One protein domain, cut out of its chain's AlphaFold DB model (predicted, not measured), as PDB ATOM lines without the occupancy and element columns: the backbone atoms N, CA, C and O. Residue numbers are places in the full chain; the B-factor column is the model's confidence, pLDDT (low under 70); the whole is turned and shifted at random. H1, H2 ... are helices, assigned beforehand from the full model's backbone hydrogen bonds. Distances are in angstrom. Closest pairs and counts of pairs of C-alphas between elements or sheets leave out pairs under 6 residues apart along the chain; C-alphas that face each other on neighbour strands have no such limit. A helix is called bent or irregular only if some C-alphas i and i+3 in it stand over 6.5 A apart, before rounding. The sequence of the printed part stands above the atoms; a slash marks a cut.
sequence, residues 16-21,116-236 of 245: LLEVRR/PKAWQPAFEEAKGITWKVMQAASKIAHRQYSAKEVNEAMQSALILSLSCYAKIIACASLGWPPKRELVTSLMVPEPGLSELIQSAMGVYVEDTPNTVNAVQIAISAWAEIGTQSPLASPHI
ATOM      1  N   LEU A  16     138.561 189.084 136.300       85.75
ATOM      2  CA  LEU A  16     138.581 187.901 137.164       85.75
ATOM      3  C   LEU A  16     138.821 188.256 138.636       85.75
ATOM      4  O   LEU A  16     138.156 187.711 139.519       85.75
ATOM      5  N   LEU A  17     139.757 189.167 138.908       85.19
ATOM      6  CA  LEU A  17     140.018 189.641 140.266       85.19
ATOM      7  C   LEU A  17     138.818 190.387 140.844       85.19
ATOM      8  O   LEU A  17     138.477 190.171 142.003       85.19
ATOM      9  N   GLU A  18     138.143 191.203 140.038       87.38
ATOM     10  CA  GLU A  18     136.957 191.920 140.493       87.38
ATOM     11  C   GLU A  18     135.775 190.973 140.753       87.38
ATOM     12  O   GLU A  18     135.100 191.104 141.771       87.38
ATOM     13  N   VAL A  19     135.568 189.955 139.908       85.38
ATOM     14  CA  VAL A  19     134.590 188.885 140.176       85.38
ATOM     15  C   VAL A  19     134.904 188.202 141.508       85.38
ATOM     16  O   VAL A  19     134.016 188.041 142.341       85.38
ATOM     17  N   ARG A  20     136.171 187.859 141.765       82.06
ATOM     18  CA  ARG A  20     136.586 187.281 143.054       82.06
ATOM     19  C   ARG A  20     136.391 188.240 144.225       82.06
ATOM     20  O   ARG A  20     136.044 187.789 145.307       82.06
ATOM     21  N   ARG A  21     136.592 189.545 144.040       84.06
ATOM     22  CA  ARG A  21     136.367 190.545 145.092       84.06
ATOM     23  C   ARG A  21     134.886 190.650 145.461       84.06
ATOM     24  O   ARG A  21     134.559 190.768 146.637       84.06
ATOM     25  N   PRO A 116     124.308 200.111 136.488       89.62
ATOM     26  CA  PRO A 116     124.172 201.317 135.682       89.62
ATOM     27  C   PRO A 116     123.328 201.050 134.431       89.62
ATOM     28  O   PRO A 116     123.498 200.019 133.777       89.62
ATOM     29  N   LYS A 117     122.469 202.006 134.046       88.81
ATOM     30  CA  LYS A 117     121.561 201.873 132.886       88.81
ATOM     31  C   LYS A 117     122.272 201.422 131.604       88.81
ATOM     32  O   LYS A 117     121.709 200.644 130.845       88.81
ATOM     33  N   ALA A 118     123.518 201.853 131.393       89.12
ATOM     34  CA  ALA A 118     124.325 201.467 130.235       89.12
ATOM     35  C   ALA A 118     124.616 199.953 130.157       89.12
ATOM     36  O   ALA A 118     124.736 199.415 129.062       89.12
ATOM     37  N   TRP A 119     124.708 199.262 131.297       90.00
ATOM     38  CA  TRP A 119     125.006 197.827 131.375       90.00
ATOM     39  C   TRP A 119     123.758 196.935 131.375       90.00
ATOM     40  O   TRP A 119     123.871 195.731 131.149       90.00
ATOM     41  N   GLN A 120     122.565 197.502 131.576       89.12
ATOM     42  CA  GLN A 120     121.314 196.736 131.582       89.12
ATOM     43  C   GLN A 120     121.032 195.998 130.257       89.12
ATOM     44  O   GLN A 120     120.619 194.843 130.337       89.12
ATOM     45  N   PRO A 121     121.298 196.563 129.056       88.56
ATOM     46  CA  PRO A 121     121.127 195.833 127.798       88.56
ATOM     47  C   PRO A 121     122.009 194.585 127.693       88.56
ATOM     48  O   PRO A 121     121.522 193.532 127.302       88.56
ATOM     49  N   ALA A 122     123.280 194.674 128.104       86.94
ATOM     50  CA  ALA A 122     124.180 193.519 128.126       86.94
ATOM     51  C   ALA A 122     123.695 192.455 129.127       86.94
ATOM     52  O   ALA A 122     123.768 191.260 128.859       86.94
ATOM     53  N   PHE A 123     123.153 192.878 130.272       88.31
ATOM     54  CA  PHE A 123     122.571 191.957 131.248       88.31
ATOM     55  C   PHE A 123     121.323 191.238 130.701       88.31
ATOM     56  O   PHE A 123     121.171 190.031 130.890       88.31
ATOM     57  N   GLU A 124     120.450 191.949 129.983       85.94
ATOM     58  CA  GLU A 124     119.292 191.354 129.298       85.94
ATOM     59  C   GLU A 124     119.696 190.417 128.158       85.94
ATOM     60  O   GLU A 124     119.080 189.370 127.965       85.94
ATOM     61  N   GLU A 125     120.762 190.744 127.430       87.19
ATOM     62  CA  GLU A 125     121.329 189.858 126.416       87.19
ATOM     63  C   GLU A 125     121.815 188.544 127.045       87.19
ATOM     64  O   GLU A 125     121.423 187.465 126.589       87.19
ATOM     65  N   ALA A 126     122.569 188.617 128.149       87.62
ATOM     66  CA  ALA A 126     122.988 187.437 128.906       87.62
ATOM     67  C   ALA A 126     121.783 186.600 129.373       87.62
ATOM     68  O   ALA A 126     121.817 185.370 129.286       87.62
ATOM     69  N   LYS A 127     120.688 187.251 129.789       86.50
ATOM     70  CA  LYS A 127     119.420 186.601 130.153       86.50
ATOM     71  C   LYS A 127     118.756 185.880 128.990       86.50
ATOM     72  O   LYS A 127     118.380 184.714 129.128       86.50
ATOM     73  N   GLY A 128     118.669 186.529 127.833       85.25
ATOM     74  CA  GLY A 128     118.150 185.917 126.613       85.25
ATOM     75  C   GLY A 128     118.972 184.705 126.170       85.25
ATOM     76  O   GLY A 128     118.403 183.672 125.813       85.25
ATOM     77  N   ILE A 129     120.304 184.799 126.234       88.06
ATOM     78  CA  ILE A 129     121.208 183.689 125.905       88.06
ATOM     79  C   ILE A 129     121.051 182.549 126.914       88.06
ATOM     80  O   ILE A 129     120.842 181.413 126.502       88.06
ATOM     81  N   THR A 130     121.056 182.848 128.216       88.19
ATOM     82  CA  THR A 130     120.864 181.855 129.289       88.19
ATOM     83  C   THR A 130     119.599 181.036 129.053       88.19
ATOM     84  O   THR A 130     119.630 179.809 129.092       88.19
ATOM     85  N   TRP A 131     118.487 181.702 128.731       86.00
ATOM     86  CA  TRP A 131     117.226 181.028 128.435       86.00
ATOM     87  C   TRP A 131     117.329 180.089 127.226       86.00
ATOM     88  O   TRP A 131     116.905 178.935 127.303       86.00
ATOM     89  N   LYS A 132     117.937 180.547 126.123       86.88
ATOM     90  CA  LYS A 132     118.161 179.717 124.926       86.88
ATOM     91  C   LYS A 132     119.040 178.504 125.229       86.88
ATOM     92  O   LYS A 132     118.718 177.403 124.786       86.88
ATOM     93  N   VAL A 133     120.102 178.683 126.011       87.38
ATOM     94  CA  VAL A 133     121.004 177.596 126.413       87.38
ATOM     95  C   VAL A 133     120.274 176.591 127.299       87.38
ATOM     96  O   VAL A 133     120.381 175.395 127.059       87.38
ATOM     97  N   MET A 134     119.478 177.036 128.275       86.62
ATOM     98  CA  MET A 134     118.675 176.129 129.103       86.62
ATOM     99  C   MET A 134     117.685 175.316 128.256       86.62
ATOM    100  O   MET A 134     117.518 174.118 128.482       86.62
ATOM    101  N   GLN A 135     117.058 175.933 127.249       86.38
ATOM    102  CA  GLN A 135     116.193 175.218 126.307       86.38
ATOM    103  C   GLN A 135     116.966 174.211 125.447       86.38
ATOM    104  O   GLN A 135     116.476 173.105 125.226       86.38
ATOM    105  N   ALA A 136     118.161 174.565 124.967       85.94
ATOM    106  CA  ALA A 136     119.022 173.655 124.213       85.94
ATOM    107  C   ALA A 136     119.489 172.475 125.083       85.94
ATOM    108  O   ALA A 136     119.326 171.326 124.683       85.94
ATOM    109  N   ALA A 137     119.939 172.731 126.315       86.12
ATOM    110  CA  ALA A 137     120.321 171.700 127.281       86.12
ATOM    111  C   ALA A 137     119.156 170.746 127.575       86.12
ATOM    112  O   ALA A 137     119.327 169.528 127.551       86.12
ATOM    113  N   SER A 138     117.949 171.293 127.761       85.00
ATOM    114  CA  SER A 138     116.729 170.500 127.913       85.00
ATOM    115  C   SER A 138     116.478 169.605 126.698       85.00
ATOM    116  O   SER A 138     116.275 168.405 126.855       85.00
ATOM    117  N   LYS A 139     116.559 170.151 125.475       86.31
ATOM    118  CA  LYS A 139     116.363 169.394 124.228       86.31
ATOM    119  C   LYS A 139     117.392 168.281 124.038       86.31
ATOM    120  O   LYS A 139     117.014 167.198 123.595       86.31
ATOM    121  N   ILE A 140     118.662 168.541 124.347       83.38
ATOM    122  CA  ILE A 140     119.740 167.547 124.263       83.38
ATOM    123  C   ILE A 140     119.463 166.417 125.258       83.38
ATOM    124  O   ILE A 140     119.459 165.249 124.874       83.38
ATOM    125  N   ALA A 141     119.149 166.762 126.510       81.44
ATOM    126  CA  ALA A 141     118.914 165.777 127.556       81.44
ATOM    127  C   ALA A 141     117.628 164.955 127.331       81.44
ATOM    128  O   ALA A 141     117.592 163.754 127.585       81.44
ATOM    129  N   HIS A 142     116.565 165.569 126.805       78.69
ATOM    130  CA  HIS A 142     115.260 164.915 126.672       78.69
ATOM    131  C   HIS A 142     115.251 163.738 125.684       78.69
ATOM    132  O   HIS A 142     114.335 162.922 125.708       78.69
ATOM    133  N   ARG A 143     116.264 163.635 124.816       73.31
ATOM    134  CA  ARG A 143     116.376 162.548 123.834       73.31
ATOM    135  C   ARG A 143     116.840 161.224 124.438       73.31
ATOM    136  O   ARG A 143     116.640 160.196 123.802       73.31
ATOM    137  N   GLN A 144     117.503 161.247 125.597       70.31
ATOM    138  CA  GLN A 144     118.251 160.085 126.101       70.31
ATOM    139  C   GLN A 144     118.177 159.891 127.623       70.31
ATOM    140  O   GLN A 144     118.590 158.841 128.106       70.31
ATOM    141  N   TYR A 145     117.641 160.856 128.375       78.06
ATOM    142  CA  TYR A 145     117.743 160.869 129.835       78.06
ATOM    143  C   TYR A 145     116.390 161.058 130.535       78.06
ATOM    144  O   TYR A 145     115.406 161.524 129.955       78.06
ATOM    145  N   SER A 146     116.350 160.703 131.819       77.00
ATOM    146  CA  SER A 146     115.180 160.864 132.681       77.00
ATOM    147  C   SER A 146     114.834 162.339 132.927       77.00
ATOM    148  O   SER A 146     115.671 163.235 132.823       77.00
ATOM    149  N   ALA A 147     113.596 162.616 133.352       72.44
ATOM    150  CA  ALA A 147     113.173 163.973 133.724       72.44
ATOM    151  C   ALA A 147     114.035 164.591 134.847       72.44
ATOM    152  O   ALA A 147     114.176 165.815 134.930       72.44
ATOM    153  N   LYS A 148     114.626 163.753 135.709       72.38
ATOM    154  CA  LYS A 148     115.572 164.176 136.744       72.38
ATOM    155  C   LYS A 148     116.848 164.751 136.117       72.38
ATOM    156  O   LYS A 148     117.223 165.876 136.447       72.38
ATOM    157  N   GLU A 149     117.442 164.030 135.179       74.19
ATOM    158  CA  GLU A 149     118.698 164.397 134.511       74.19
ATOM    159  C   GLU A 149     118.523 165.575 133.539       74.19
ATOM    160  O   GLU A 149     119.395 166.434 133.434       74.19
ATOM    161  N   VAL A 150     117.360 165.694 132.885       78.00
ATOM    162  CA  VAL A 150     117.019 166.869 132.057       78.00
ATOM    163  C   VAL A 150     117.065 168.156 132.880       78.00
ATOM    164  O   VAL A 150     117.619 169.165 132.446       78.00
ATOM    165  N   ASN A 151     116.502 168.122 134.086       72.56
ATOM    166  CA  ASN A 151     116.523 169.268 134.988       72.56
ATOM    167  C   ASN A 151     117.934 169.579 135.499       72.56
ATOM    168  O   ASN A 151     118.272 170.750 135.643       72.56
ATOM    169  N   GLU A 152     118.758 168.561 135.746       75.56
ATOM    170  CA  GLU A 152     120.159 168.744 136.142       75.56
ATOM    171  C   GLU A 152     120.959 169.409 135.016       75.56
ATOM    172  O   GLU A 152     121.662 170.383 135.266       75.56
ATOM    173  N   ALA A 153     120.763 169.000 133.759       79.25
ATOM    174  CA  ALA A 153     121.376 169.661 132.606       79.25
ATOM    175  C   ALA A 153     120.950 171.136 132.471       79.25
ATOM    176  O   ALA A 153     121.780 172.011 132.209       79.25
ATOM    177  N   MET A 154     119.666 171.445 132.692       80.69
ATOM    178  CA  MET A 154     119.173 172.829 132.697       80.69
ATOM    179  C   MET A 154     119.765 173.659 133.844       80.69
ATOM    180  O   MET A 154     120.085 174.833 133.649       80.69
ATOM    181  N   GLN A 155     119.913 173.072 135.034       76.19
ATOM    182  CA  GLN A 155     120.525 173.739 136.184       76.19
ATOM    183  C   GLN A 155     122.016 173.994 135.955       76.19
ATOM    184  O   GLN A 155     122.466 175.115 136.176       76.19
ATOM    185  N   SER A 156     122.756 173.020 135.424       79.56
ATOM    186  CA  SER A 156     124.160 173.200 135.042       79.56
ATOM    187  C   SER A 156     124.328 174.301 133.991       79.56
ATOM    188  O   SER A 156     125.236 175.123 134.099       79.56
ATOM    189  N   ALA A 157     123.419 174.398 133.015       84.88
ATOM    190  CA  ALA A 157     123.415 175.488 132.035       84.88
ATOM    191  C   ALA A 157     123.208 176.864 132.680       84.88
ATOM    192  O   ALA A 157     123.915 177.819 132.341       84.88
ATOM    193  N   LEU A 158     122.276 176.971 133.629       83.44
ATOM    194  CA  LEU A 158     122.057 178.199 134.389       83.44
ATOM    195  C   LEU A 158     123.290 178.569 135.224       83.44
ATOM    196  O   LEU A 158     123.725 179.717 135.168       83.44
ATOM    197  N   ILE A 159     123.882 177.605 135.936       80.94
ATOM    198  CA  ILE A 159     125.084 177.815 136.754       80.94
ATOM    199  C   ILE A 159     126.247 178.303 135.888       80.94
ATOM    200  O   ILE A 159     126.841 179.329 136.209       80.94
ATOM    201  N   LEU A 160     126.516 177.657 134.748       84.44
ATOM    202  CA  LEU A 160     127.545 178.109 133.802       84.44
ATOM    203  C   LEU A 160     127.308 179.552 133.334       84.44
ATOM    204  O   LEU A 160     128.248 180.336 133.183       84.44
ATOM    205  N   SER A 161     126.041 179.924 133.150       87.75
ATOM    206  CA  SER A 161     125.654 181.269 132.727       87.75
ATOM    207  C   SER A 161     125.930 182.334 133.795       87.75
ATOM    208  O   SER A 161     126.147 183.492 133.438       87.75
ATOM    209  N   LEU A 162     125.989 181.970 135.087       84.88
ATOM    210  CA  LEU A 162     126.290 182.899 136.191       84.88
ATOM    211  C   LEU A 162     127.620 183.629 135.988       84.88
ATOM    212  O   LEU A 162     127.718 184.819 136.294       84.88
ATOM    213  N   SER A 163     128.615 182.958 135.404       87.69
ATOM    214  CA  SER A 163     129.904 183.576 135.082       87.69
ATOM    215  C   SER A 163     129.780 184.775 134.134       87.69
ATOM    216  O   SER A 163     130.477 185.773 134.327       87.69
ATOM    217  N   CYS A 164     128.862 184.744 133.163       90.81
ATOM    218  CA  CYS A 164     128.623 185.861 132.246       90.81
ATOM    219  C   CYS A 164     128.059 187.079 132.994       90.81
ATOM    220  O   CYS A 164     128.556 188.196 132.834       90.81
ATOM    221  N   TYR A 165     127.078 186.867 133.878       90.25
ATOM    222  CA  TYR A 165     126.510 187.945 134.695       90.25
ATOM    223  C   TYR A 165     127.531 188.534 135.662       90.25
ATOM    224  O   TYR A 165     127.645 189.753 135.765       90.25
ATOM    225  N   ALA A 166     128.313 187.693 136.342       88.88
ATOM    226  CA  ALA A 166     129.334 188.169 137.265       88.88
ATOM    227  C   ALA A 166     130.390 189.021 136.555       88.88
ATOM    228  O   ALA A 166     130.789 190.060 137.079       88.88
ATOM    229  N   LYS A 167     130.789 188.640 135.336       91.81
ATOM    230  CA  LYS A 167     131.694 189.436 134.501       91.81
ATOM    231  C   LYS A 167     131.099 190.794 134.117       91.81
ATOM    232  O   LYS A 167     131.801 191.798 134.195       91.81
ATOM    233  N   ILE A 168     129.811 190.851 133.774       91.38
ATOM    234  CA  ILE A 168     129.092 192.114 133.515       91.38
ATOM    235  C   ILE A 168     129.089 193.005 134.761       91.38
ATOM    236  O   ILE A 168     129.432 194.185 134.678       91.38
ATOM    237  N   ILE A 169     128.750 192.439 135.920       90.94
ATOM    238  CA  ILE A 169     128.714 193.161 137.198       90.94
ATOM    239  C   ILE A 169     130.111 193.675 137.568       90.94
ATOM    240  O   ILE A 169     130.251 194.828 137.971       90.94
ATOM    241  N   ALA A 170     131.149 192.865 137.362       90.19
ATOM    242  CA  ALA A 170     132.533 193.264 137.575       90.19
ATOM    243  C   ALA A 170     132.948 194.422 136.656       90.19
ATOM    244  O   ALA A 170     133.471 195.423 137.135       90.19
ATOM    245  N   CYS A 171     132.667 194.350 135.349       90.31
ATOM    246  CA  CYS A 171     132.970 195.451 134.429       90.31
ATOM    247  C   CYS A 171     132.229 196.746 134.792       90.31
ATOM    248  O   CYS A 171     132.810 197.828 134.698       90.31
ATOM    249  N   ALA A 172     130.976 196.642 135.241       88.75
ATOM    250  CA  ALA A 172     130.213 197.786 135.724       88.75
ATOM    251  C   ALA A 172     130.820 198.389 137.004       88.75
ATOM    252  O   ALA A 172     130.959 199.607 137.089       88.75
ATOM    253  N   SER A 173     131.230 197.548 137.960       88.75
ATOM    254  CA  SER A 173     131.902 197.954 139.207       88.75
ATOM    255  C   SER A 173     133.245 198.649 138.948       88.75
ATOM    256  O   SER A 173     133.570 199.646 139.586       88.75
ATOM    257  N   LEU A 174     133.989 198.193 137.933       88.75
ATOM    258  CA  LEU A 174     135.238 198.814 137.475       88.75
ATOM    259  C   LEU A 174     135.031 200.158 136.751       88.75
ATOM    260  O   LEU A 174     136.006 200.788 136.340       88.75
ATOM    261  N   GLY A 175     133.783 200.589 136.540       87.75
ATOM    262  CA  GLY A 175     133.460 201.812 135.805       87.75
ATOM    263  C   GLY A 175     133.773 201.727 134.309       87.75
ATOM    264  O   GLY A 175     133.913 202.754 133.645       87.75
ATOM    265  N   TRP A 176     133.918 200.520 133.753       89.88
ATOM    266  CA  TRP A 176     134.212 200.352 132.332       89.88
ATOM    267  C   TRP A 176     132.946 200.565 131.492       89.88
ATOM    268  O   TRP A 176     131.866 200.113 131.877       89.88
ATOM    269  N   PRO A 177     133.043 201.222 130.324       87.31
ATOM    270  CA  PRO A 177     131.905 201.364 129.427       87.31
ATOM    271  C   PRO A 177     131.616 200.048 128.674       87.31
ATOM    272  O   PRO A 177     132.558 199.333 128.308       87.31
ATOM    273  N   PRO A 178     130.342 199.744 128.365       87.19
ATOM    274  CA  PRO A 178     129.928 198.524 127.668       87.19
ATOM    275  C   PRO A 178     130.236 198.601 126.163       87.19
ATOM    276  O   PRO A 178     129.358 198.793 125.324       87.19
ATOM    277  N   LYS A 179     131.513 198.481 125.795       87.12
ATOM    278  CA  LYS A 179     131.934 198.390 124.387       87.12
ATOM    279  C   LYS A 179     131.562 197.022 123.812       87.12
ATOM    280  O   LYS A 179     131.731 196.018 124.495       87.12
ATOM    281  N   ARG A 180     131.144 196.972 122.542       82.12
ATOM    282  CA  ARG A 180     130.683 195.739 121.872       82.12
ATOM    283  C   ARG A 180     131.655 194.565 122.028       82.12
ATOM    284  O   ARG A 180     131.245 193.509 122.479       82.12
ATOM    285  N   GLU A 181     132.936 194.767 121.730       80.56
ATOM    286  CA  GLU A 181     133.974 193.727 121.855       80.56
ATOM    287  C   GLU A 181     134.115 193.196 123.285       80.56
ATOM    288  O   GLU A 181     134.272 191.995 123.499       80.56
ATOM    289  N   LEU A 182     134.030 194.100 124.270       83.06
ATOM    290  CA  LEU A 182     134.053 193.724 125.674       83.06
ATOM    291  C   LEU A 182     132.828 192.868 125.981       83.06
ATOM    292  O   LEU A 182     133.014 191.735 126.401       83.06
ATOM    293  N   VAL A 183     131.616 193.362 125.701       83.69
ATOM    294  CA  VAL A 183     130.355 192.638 125.945       83.69
ATOM    295  C   VAL A 183     130.396 191.247 125.316       83.69
ATOM    296  O   VAL A 183     130.170 190.272 126.024       83.69
ATOM    297  N   THR A 184     130.811 191.135 124.051       82.31
ATOM    298  CA  THR A 184     131.012 189.853 123.364       82.31
ATOM    299  C   THR A 184     131.912 188.903 124.155       82.31
ATOM    300  O   THR A 184     131.557 187.746 124.362       82.31
ATOM    301  N   SER A 185     133.059 189.381 124.644       83.00
ATOM    302  CA  SER A 185     133.983 188.553 125.430       83.00
ATOM    303  C   SER A 185     133.411 188.110 126.789       83.00
ATOM    304  O   SER A 185     133.813 187.075 127.328       83.00
ATOM    305  N   LEU A 186     132.457 188.863 127.355       85.94
ATOM    306  CA  LEU A 186     131.798 188.504 128.615       85.94
ATOM    307  C   LEU A 186     130.755 187.392 128.425       85.94
ATOM    308  O   LEU A 186     130.500 186.672 129.385       85.94
ATOM    309  N   MET A 187     130.221 187.202 127.211       86.06
ATOM    310  CA  MET A 187     129.186 186.202 126.879       86.06
ATOM    311  C   MET A 187     129.722 184.784 126.642       86.06
ATOM    312  O   MET A 187     129.013 183.929 126.115       86.06
ATOM    313  N   VAL A 188     130.969 184.520 127.029       84.75
ATOM    314  CA  VAL A 188     131.559 183.178 127.022       84.75
ATOM    315  C   VAL A 188     131.573 182.654 128.457       84.75
ATOM    316  O   VAL A 188     132.225 183.281 129.297       84.75
ATOM    317  N   PRO A 189     130.891 181.546 128.782       83.12
ATOM    318  CA  PRO A 189     130.875 181.031 130.144       83.12
ATOM    319  C   PRO A 189     132.260 180.521 130.569       83.12
ATOM    320  O   PRO A 189     133.019 179.979 129.766       83.12
ATOM    321  N   GLU A 190     132.582 180.679 131.852       81.31
ATOM    322  CA  GLU A 190     133.825 180.198 132.462       81.31
ATOM    323  C   GLU A 190     133.485 179.267 133.643       81.31
ATOM    324  O   GLU A 190     133.000 179.751 134.673       81.31
ATOM    325  N   PRO A 191     133.719 177.940 133.532       77.44
ATOM    326  CA  PRO A 191     133.329 176.967 134.560       77.44
ATOM    327  C   PRO A 191     133.887 177.281 135.953       77.44
ATOM    328  O   PRO A 191     133.119 177.395 136.902       77.44
ATOM    329  N   GLY A 192     135.187 177.579 136.064       73.31
ATOM    330  CA  GLY A 192     135.808 177.894 137.357       73.31
ATOM    331  C   GLY A 192     135.287 179.179 138.022       73.31
ATOM    332  O   GLY A 192     135.322 179.305 139.243       73.31
ATOM    333  N   LEU A 193     134.761 180.143 137.250       77.12
ATOM    334  CA  LEU A 193     134.040 181.284 137.832       77.12
ATOM    335  C   LEU A 193     132.644 180.885 138.295       77.12
ATOM    336  O   LEU A 193     132.170 181.383 139.311       77.12
ATOM    337  N   SER A 194     131.990 180.012 137.537       78.12
ATOM    338  CA  SER A 194     130.638 179.543 137.823       78.12
ATOM    339  C   SER A 194     130.592 178.797 139.155       78.12
ATOM    340  O   SER A 194     129.726 179.097 139.965       78.12
ATOM    341  N   GLU A 195     131.575 177.938 139.437       70.50
ATOM    342  CA  GLU A 195     131.737 177.246 140.727       70.50
ATOM    343  C   GLU A 195     131.960 178.216 141.898       70.50
ATOM    344  O   GLU A 195     131.373 178.069 142.976       70.50
ATOM    345  N   LEU A 196     132.776 179.256 141.684       73.69
ATOM    346  CA  LEU A 196     133.005 180.296 142.687       73.69
ATOM    347  C   LEU A 196     131.708 181.045 143.002       73.69
ATOM    348  O   LEU A 196     131.368 181.220 144.170       73.69
ATOM    349  N   ILE A 197     130.966 181.462 141.974       74.38
ATOM    350  CA  ILE A 197     129.702 182.193 142.134       74.38
ATOM    351  C   ILE A 197     128.634 181.285 142.739       74.38
ATOM    352  O   ILE A 197     127.893 181.716 143.615       74.38
ATOM    353  N   GLN A 198     128.581 180.021 142.330       71.25
ATOM    354  CA  GLN A 198     127.699 179.012 142.900       71.25
ATOM    355  C   GLN A 198     127.935 178.886 144.413       71.25
ATOM    356  O   GLN A 198     126.996 179.010 145.207       71.25
ATOM    357  N   SER A 199     129.201 178.743 144.814       66.94
ATOM    358  CA  SER A 199     129.611 178.711 146.220       66.94
ATOM    359  C   SER A 199     129.219 180.000 146.944       66.94
ATOM    360  O   SER A 199     128.664 179.943 148.042       66.94
ATOM    361  N   ALA A 200     129.420 181.161 146.309       65.69
ATOM    362  CA  ALA A 200     129.074 182.490 146.820       65.69
ATOM    363  C   ALA A 200     127.569 182.732 146.972       65.69
ATOM    364  O   ALA A 200     127.137 183.424 147.898       65.69
ATOM    365  N   MET A 201     126.762 182.127 146.108       65.38
ATOM    366  CA  MET A 201     125.304 182.186 146.142       65.38
ATOM    367  C   MET A 201     124.700 181.138 147.086       65.38
ATOM    368  O   MET A 201     123.524 181.242 147.416       65.38
ATOM    369  N   GLY A 202     125.505 180.183 147.573       60.78
ATOM    370  CA  GLY A 202     125.059 179.128 148.488       60.78
ATOM    371  C   GLY A 202     124.284 178.017 147.782       60.78
ATOM    372  O   GLY A 202     123.458 177.360 148.403       60.78
ATOM    373  N   VAL A 203     124.516 177.835 146.479       61.91
ATOM    374  CA  VAL A 203     123.839 176.827 145.659       61.91
ATOM    375  C   VAL A 203     124.580 175.495 145.812       61.91
ATOM    376  O   VAL A 203     125.669 175.322 145.267       61.91
ATOM    377  N   TYR A 204     124.005 174.539 146.538       54.72
ATOM    378  CA  TYR A 204     124.550 173.182 146.610       54.72
ATOM    379  C   TYR A 204     124.075 172.367 145.397       54.72
ATOM    380  O   TYR A 204     122.872 172.286 145.132       54.72
ATOM    381  N   VAL A 205     125.010 171.789 144.644       53.34
ATOM    382  CA  VAL A 205     124.714 170.766 143.632       53.34
ATOM    383  C   VAL A 205     125.058 169.433 144.281       53.34
ATOM    384  O   VAL A 205     126.151 169.280 144.811       53.34
ATOM    385  N   GLU A 206     124.103 168.508 144.310       49.31
ATOM    386  CA  GLU A 206     124.363 167.154 144.795       49.31
ATOM    387  C   GLU A 206     125.384 166.486 143.870       49.31
ATOM    388  O   GLU A 206     125.121 166.344 142.673       49.31
ATOM    389  N   ASP A 207     126.516 166.049 144.426       44.69
ATOM    390  CA  ASP A 207     127.490 165.214 143.725       44.69
ATOM    391  C   ASP A 207     126.870 163.838 143.465       44.69
ATOM    392  O   ASP A 207     126.988 162.892 144.242       44.69
ATOM    393  N   THR A 208     126.149 163.729 142.357       42.47
ATOM    394  CA  THR A 208     125.686 162.446 141.832       42.47
ATOM    395  C   THR A 208     126.567 162.029 140.651       42.47
ATOM    396  O   THR A 208     127.070 162.888 139.924       42.47
ATOM    397  N   PRO A 209     126.760 160.728 140.381       40.38
ATOM    398  CA  PRO A 209     127.554 160.271 139.232       40.38
ATOM    399  C   PRO A 209     127.037 160.800 137.874       40.38
ATOM    400  O   PRO A 209     127.791 160.861 136.907       40.38
ATOM    401  N   ASN A 210     125.787 161.273 137.809       52.28
ATOM    402  CA  ASN A 210     125.175 161.861 136.614       52.28
ATOM    403  C   ASN A 210     125.453 163.366 136.434       52.28
ATOM    404  O   ASN A 210     125.173 163.919 135.368       52.28
ATOM    405  N   THR A 211     126.051 164.033 137.426       56.25
ATOM    406  CA  THR A 211     126.359 165.476 137.372       56.25
ATOM    407  C   THR A 211     127.375 165.793 136.272       56.25
ATOM    408  O   THR A 211     127.248 166.805 135.582       56.25
ATOM    409  N   VAL A 212     128.326 164.881 136.027       58.53
ATOM    410  CA  VAL A 212     129.318 164.989 134.940       58.53
ATOM    411  C   VAL A 212     128.626 165.040 133.571       58.53
ATOM    412  O   VAL A 212     128.960 165.881 132.735       58.53
ATOM    413  N   ASN A 213     127.586 164.225 133.365       73.19
ATOM    414  CA  ASN A 213     126.798 164.235 132.128       73.19
ATOM    415  C   ASN A 213     125.982 165.529 131.985       73.19
ATOM    416  O   ASN A 213     125.939 166.117 130.905       73.19
ATOM    417  N   ALA A 214     125.382 166.022 133.072       72.94
ATOM    418  CA  ALA A 214     124.615 167.267 133.069       72.94
ATOM    419  C   ALA A 214     125.473 168.500 132.730       72.94
ATOM    420  O   ALA A 214     125.057 169.348 131.937       72.94
ATOM    421  N   VAL A 215     126.683 168.594 133.292       75.75
ATOM    422  CA  VAL A 215     127.643 169.665 132.972       75.75
ATOM    423  C   VAL A 215     128.088 169.572 131.514       75.75
ATOM    424  O   VAL A 215     128.084 170.586 130.814       75.75
ATOM    425  N   GLN A 216     128.388 168.372 131.013       79.81
ATOM    426  CA  GLN A 216     128.776 168.192 129.614       79.81
ATOM    427  C   GLN A 216     127.650 168.582 128.644       79.81
ATOM    428  O   GLN A 216     127.905 169.243 127.639       79.81
ATOM    429  N   ILE A 217     126.395 168.241 128.956       83.50
ATOM    430  CA  ILE A 217     125.227 168.674 128.173       83.50
ATOM    431  C   ILE A 217     125.107 170.200 128.175       83.50
ATOM    432  O   ILE A 217     124.846 170.799 127.132       83.50
ATOM    433  N   ALA A 218     125.327 170.842 129.321       82.69
ATOM    434  CA  ALA A 218     125.280 172.291 129.437       82.69
ATOM    435  C   ALA A 218     126.388 172.988 128.624       82.69
ATOM    436  O   ALA A 218     126.121 173.997 127.970       82.69
ATOM    437  N   ILE A 219     127.605 172.432 128.605       82.88
ATOM    438  CA  ILE A 219     128.710 172.906 127.754       82.88
ATOM    439  C   ILE A 219     128.348 172.751 126.271       82.88
ATOM    440  O   ILE A 219     128.509 173.697 125.500       82.88
ATOM    441  N   SER A 220     127.808 171.596 125.873       84.44
ATOM    442  CA  SER A 220     127.368 171.348 124.493       84.44
ATOM    443  C   SER A 220     126.258 172.311 124.059       84.44
ATOM    444  O   SER A 220     126.319 172.864 122.962       84.44
ATOM    445  N   ALA A 221     125.283 172.577 124.930       86.25
ATOM    446  CA  ALA A 221     124.225 173.556 124.686       86.25
ATOM    447  C   ALA A 221     124.787 174.974 124.497       86.25
ATOM    448  O   ALA A 221     124.348 175.716 123.618       86.25
ATOM    449  N   TRP A 222     125.789 175.347 125.295       85.62
ATOM    450  CA  TRP A 222     126.498 176.616 125.144       85.62
ATOM    451  C   TRP A 222     127.281 176.699 123.835       85.62
ATOM    452  O   TRP A 222     127.288 177.757 123.209       85.62
ATOM    453  N   ALA A 223     127.905 175.608 123.391       82.19
ATOM    454  CA  ALA A 223     128.583 175.563 122.100       82.19
ATOM    455  C   ALA A 223     127.595 175.704 120.924       82.19
ATOM    456  O   ALA A 223     127.868 176.454 119.985       82.19
ATOM    457  N   GLU A 224     126.426 175.057 120.987       83.81
ATOM    458  CA  GLU A 224     125.364 175.177 119.974       83.81
ATOM    459  C   GLU A 224     124.837 176.617 119.860       83.81
ATOM    460  O   GLU A 224     124.777 177.184 118.771       83.81
ATOM    461  N   ILE A 225     124.505 177.253 120.987       81.44
ATOM    462  CA  ILE A 225     124.018 178.640 120.987       81.44
ATOM    463  C   ILE A 225     125.143 179.634 120.676       81.44
ATOM    464  O   ILE A 225     124.910 180.638 120.003       81.44
ATOM    465  N   GLY A 226     126.366 179.346 121.126       62.28
ATOM    466  CA  GLY A 226     127.558 180.126 120.823       62.28
ATOM    467  C   GLY A 226     127.806 180.181 119.319       62.28
ATOM    468  O   GLY A 226     127.851 181.266 118.756       62.28
ATOM    469  N   THR A 227     127.869 179.030 118.647       51.31
ATOM    470  CA  THR A 227     128.084 178.946 117.187       51.31
ATOM    471  C   THR A 227     126.981 179.591 116.342       51.31
ATOM    472  O   THR A 227     127.256 180.031 115.228       51.31
ATOM    473  N   GLN A 228     125.754 179.702 116.860       45.09
ATOM    474  CA  GLN A 228     124.647 180.411 116.199       45.09
ATOM    475  C   GLN A 228     124.604 181.915 116.516       45.09
ATOM    476  O   GLN A 228     123.894 182.671 115.848       45.09
ATOM    477  N   SER A 229     125.346 182.370 117.526       39.06
ATOM    478  CA  SER A 229     125.532 183.789 117.800       39.06
ATOM    479  C   SER A 229     126.640 184.320 116.882       39.06
ATOM    480  O   SER A 229     127.715 183.721 116.845       39.06
ATOM    481  N   PRO A 230     126.455 185.444 116.164       33.44
ATOM    482  CA  PRO A 230     127.428 185.982 115.195       33.44
ATOM    483  C   PRO A 230     128.761 186.461 115.819       33.44
ATOM    484  O   PRO A 230     129.483 187.255 115.224       33.44
ATOM    485  N   LEU A 231     129.065 186.042 117.049       40.00
ATOM    486  CA  LEU A 231     130.091 186.585 117.926       40.00
ATOM    487  C   LEU A 231     130.863 185.515 118.734       40.00
ATOM    488  O   LEU A 231     131.736 185.896 119.515       40.00
ATOM    489  N   ALA A 232     130.608 184.208 118.577       35.53
ATOM    490  CA  ALA A 232     131.388 183.191 119.294       35.53
ATOM    491  C   ALA A 232     132.665 182.791 118.545       35.53
ATOM    492  O   ALA A 232     132.636 182.215 117.459       35.53
ATOM    493  N   SER A 233     133.804 183.062 119.182       32.94
ATOM    494  CA  SER A 233     135.098 182.496 118.804       32.94
ATOM    495  C   SER A 233     135.137 180.989 119.138       32.94
ATOM    496  O   SER A 233     134.672 180.605 120.215       32.94
ATOM    497  N   PRO A 234     135.711 180.125 118.280       34.47
ATOM    498  CA  PRO A 234     135.686 178.658 118.405       34.47
ATOM    499  C   PRO A 234     136.546 178.064 119.546       34.47
ATOM    500  O   PRO A 234     136.932 176.902 119.493       34.47
ATOM    501  N   HIS A 235     136.873 178.816 120.600       34.34
ATOM    502  CA  HIS A 235     137.802 178.385 121.661       34.34
ATOM    503  C   HIS A 235     137.174 177.581 122.818       34.34
ATOM    504  O   HIS A 235     137.808 177.408 123.854       34.34
ATOM    505  N   ILE A 236     135.972 177.016 122.655       35.38
ATOM    506  CA  ILE A 236     135.389 176.065 123.629       35.38
ATOM    507  C   ILE A 236     135.848 174.628 123.313       35.38
ATOM    508  O   ILE A 236     135.052 173.694 123.266       35.38
TER     509      ILE A 236
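What this domain is: This is residues 16 to 21 and 116 to 236 of the 245 residues of an uncharacterized protein of Pseudoalteromonas rubra (UniProt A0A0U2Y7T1). A long helical hairpin, H2 and H3, makes the longest axis, and the shorter helices cover one side of it. H6 crosses both arms of the hairpin, H5 and H1 cross H3 about at right angles, and the short H4 packs on H3 with its residue Leu 186 near Cys 164. The printed part has 127 residues with six named helices, H1 to H6 in chain order, and no named strand; the class is all helix. The whole is compact, with a radius of gyration of the C-alphas of 14.7 A and spans of 45 by 32 by 25 A.

Where its parts are: H3, the longest helix, holds residues 147 to 173 and runs 39.2 A from C-alpha 147 at (113.173, 163.973, 133.724) to C-alpha 173 at (131.902, 197.954, 139.207). It is neither bent nor irregular, but only just: C-alphas 160 and 163 are 6.1 A apart. H2, residues 117 to 142, is 38.0 A long and only just irregular, with C-alphas 118 and 121 at 6.9 A. H6, residues 211 to 228, is 26.0 A long and ends at C-alpha 228 at (124.647, 180.411, 116.199). H5 holds residues 191 to 201, 15.0 A; H4 residues 180 to 186, 10.0 A; and H1 residues 16 to 21, 8.6 A.

How they stand to each other: H3 is the hub and touches the other five helices. H2 and H3 form a hairpin at a shallow tilt of 17 degrees, opposite ways; their closest C-alphas, of Met 134 and Met 154, are 4.9 A apart. The helix packing is mostly crossed: of six touching pairs, one is at a shallow tilt. Residues 149 to 160 of H3 touch H6 at a steep tilt of 59 degrees, with the closest C-alphas, of Ala 153 and Ala 214, at 4.1 A. H6 also touches H2, at a steep tilt of 60 degrees, with the closest C-alphas, of Ala 137 and Ala 221, at 5.0 A; here residues 217 to 225 of H6 alone touch H2, and residues 129 to 141 of H2 alone touch H6. H5 touches residues 159 to 166 of H3 and is about perpendicular to it at 88 degrees; the closest C-alphas, of Ser 163 and Ser 194, are 4.9 A apart. H1 touches residues 166 to 173 of H3, also at 88 degrees, with the closest C-alphas, of Glu 18 and Ala 170, at 5.5 A. H4 touches residues 164 to 168 of H3 at a steep tilt of 50 degrees, with the closest C-alphas, of Cys 164 and Leu 186, at 5.5 A. H2 and H5 are apart. Every O i to N i+4 pair is within hydrogen-bond range in H1, H4 and H6; the counts are 20 of 22 in H2, 20 of 23 in H3 and 6 of 7 in H5.

The domain as a whole: The two C-alphas farthest apart, of Gln 144 and Gly 175, are 45.5 A apart. Residues 22 to 115 are not printed, and C-alphas 21 and 116 are 18.8 A apart across this cut. Of the links that are printed whole, none is long. The mean pLDDT of the printed part is 76.5; it is under 70 in residues 199 to 212 and 226 to 236.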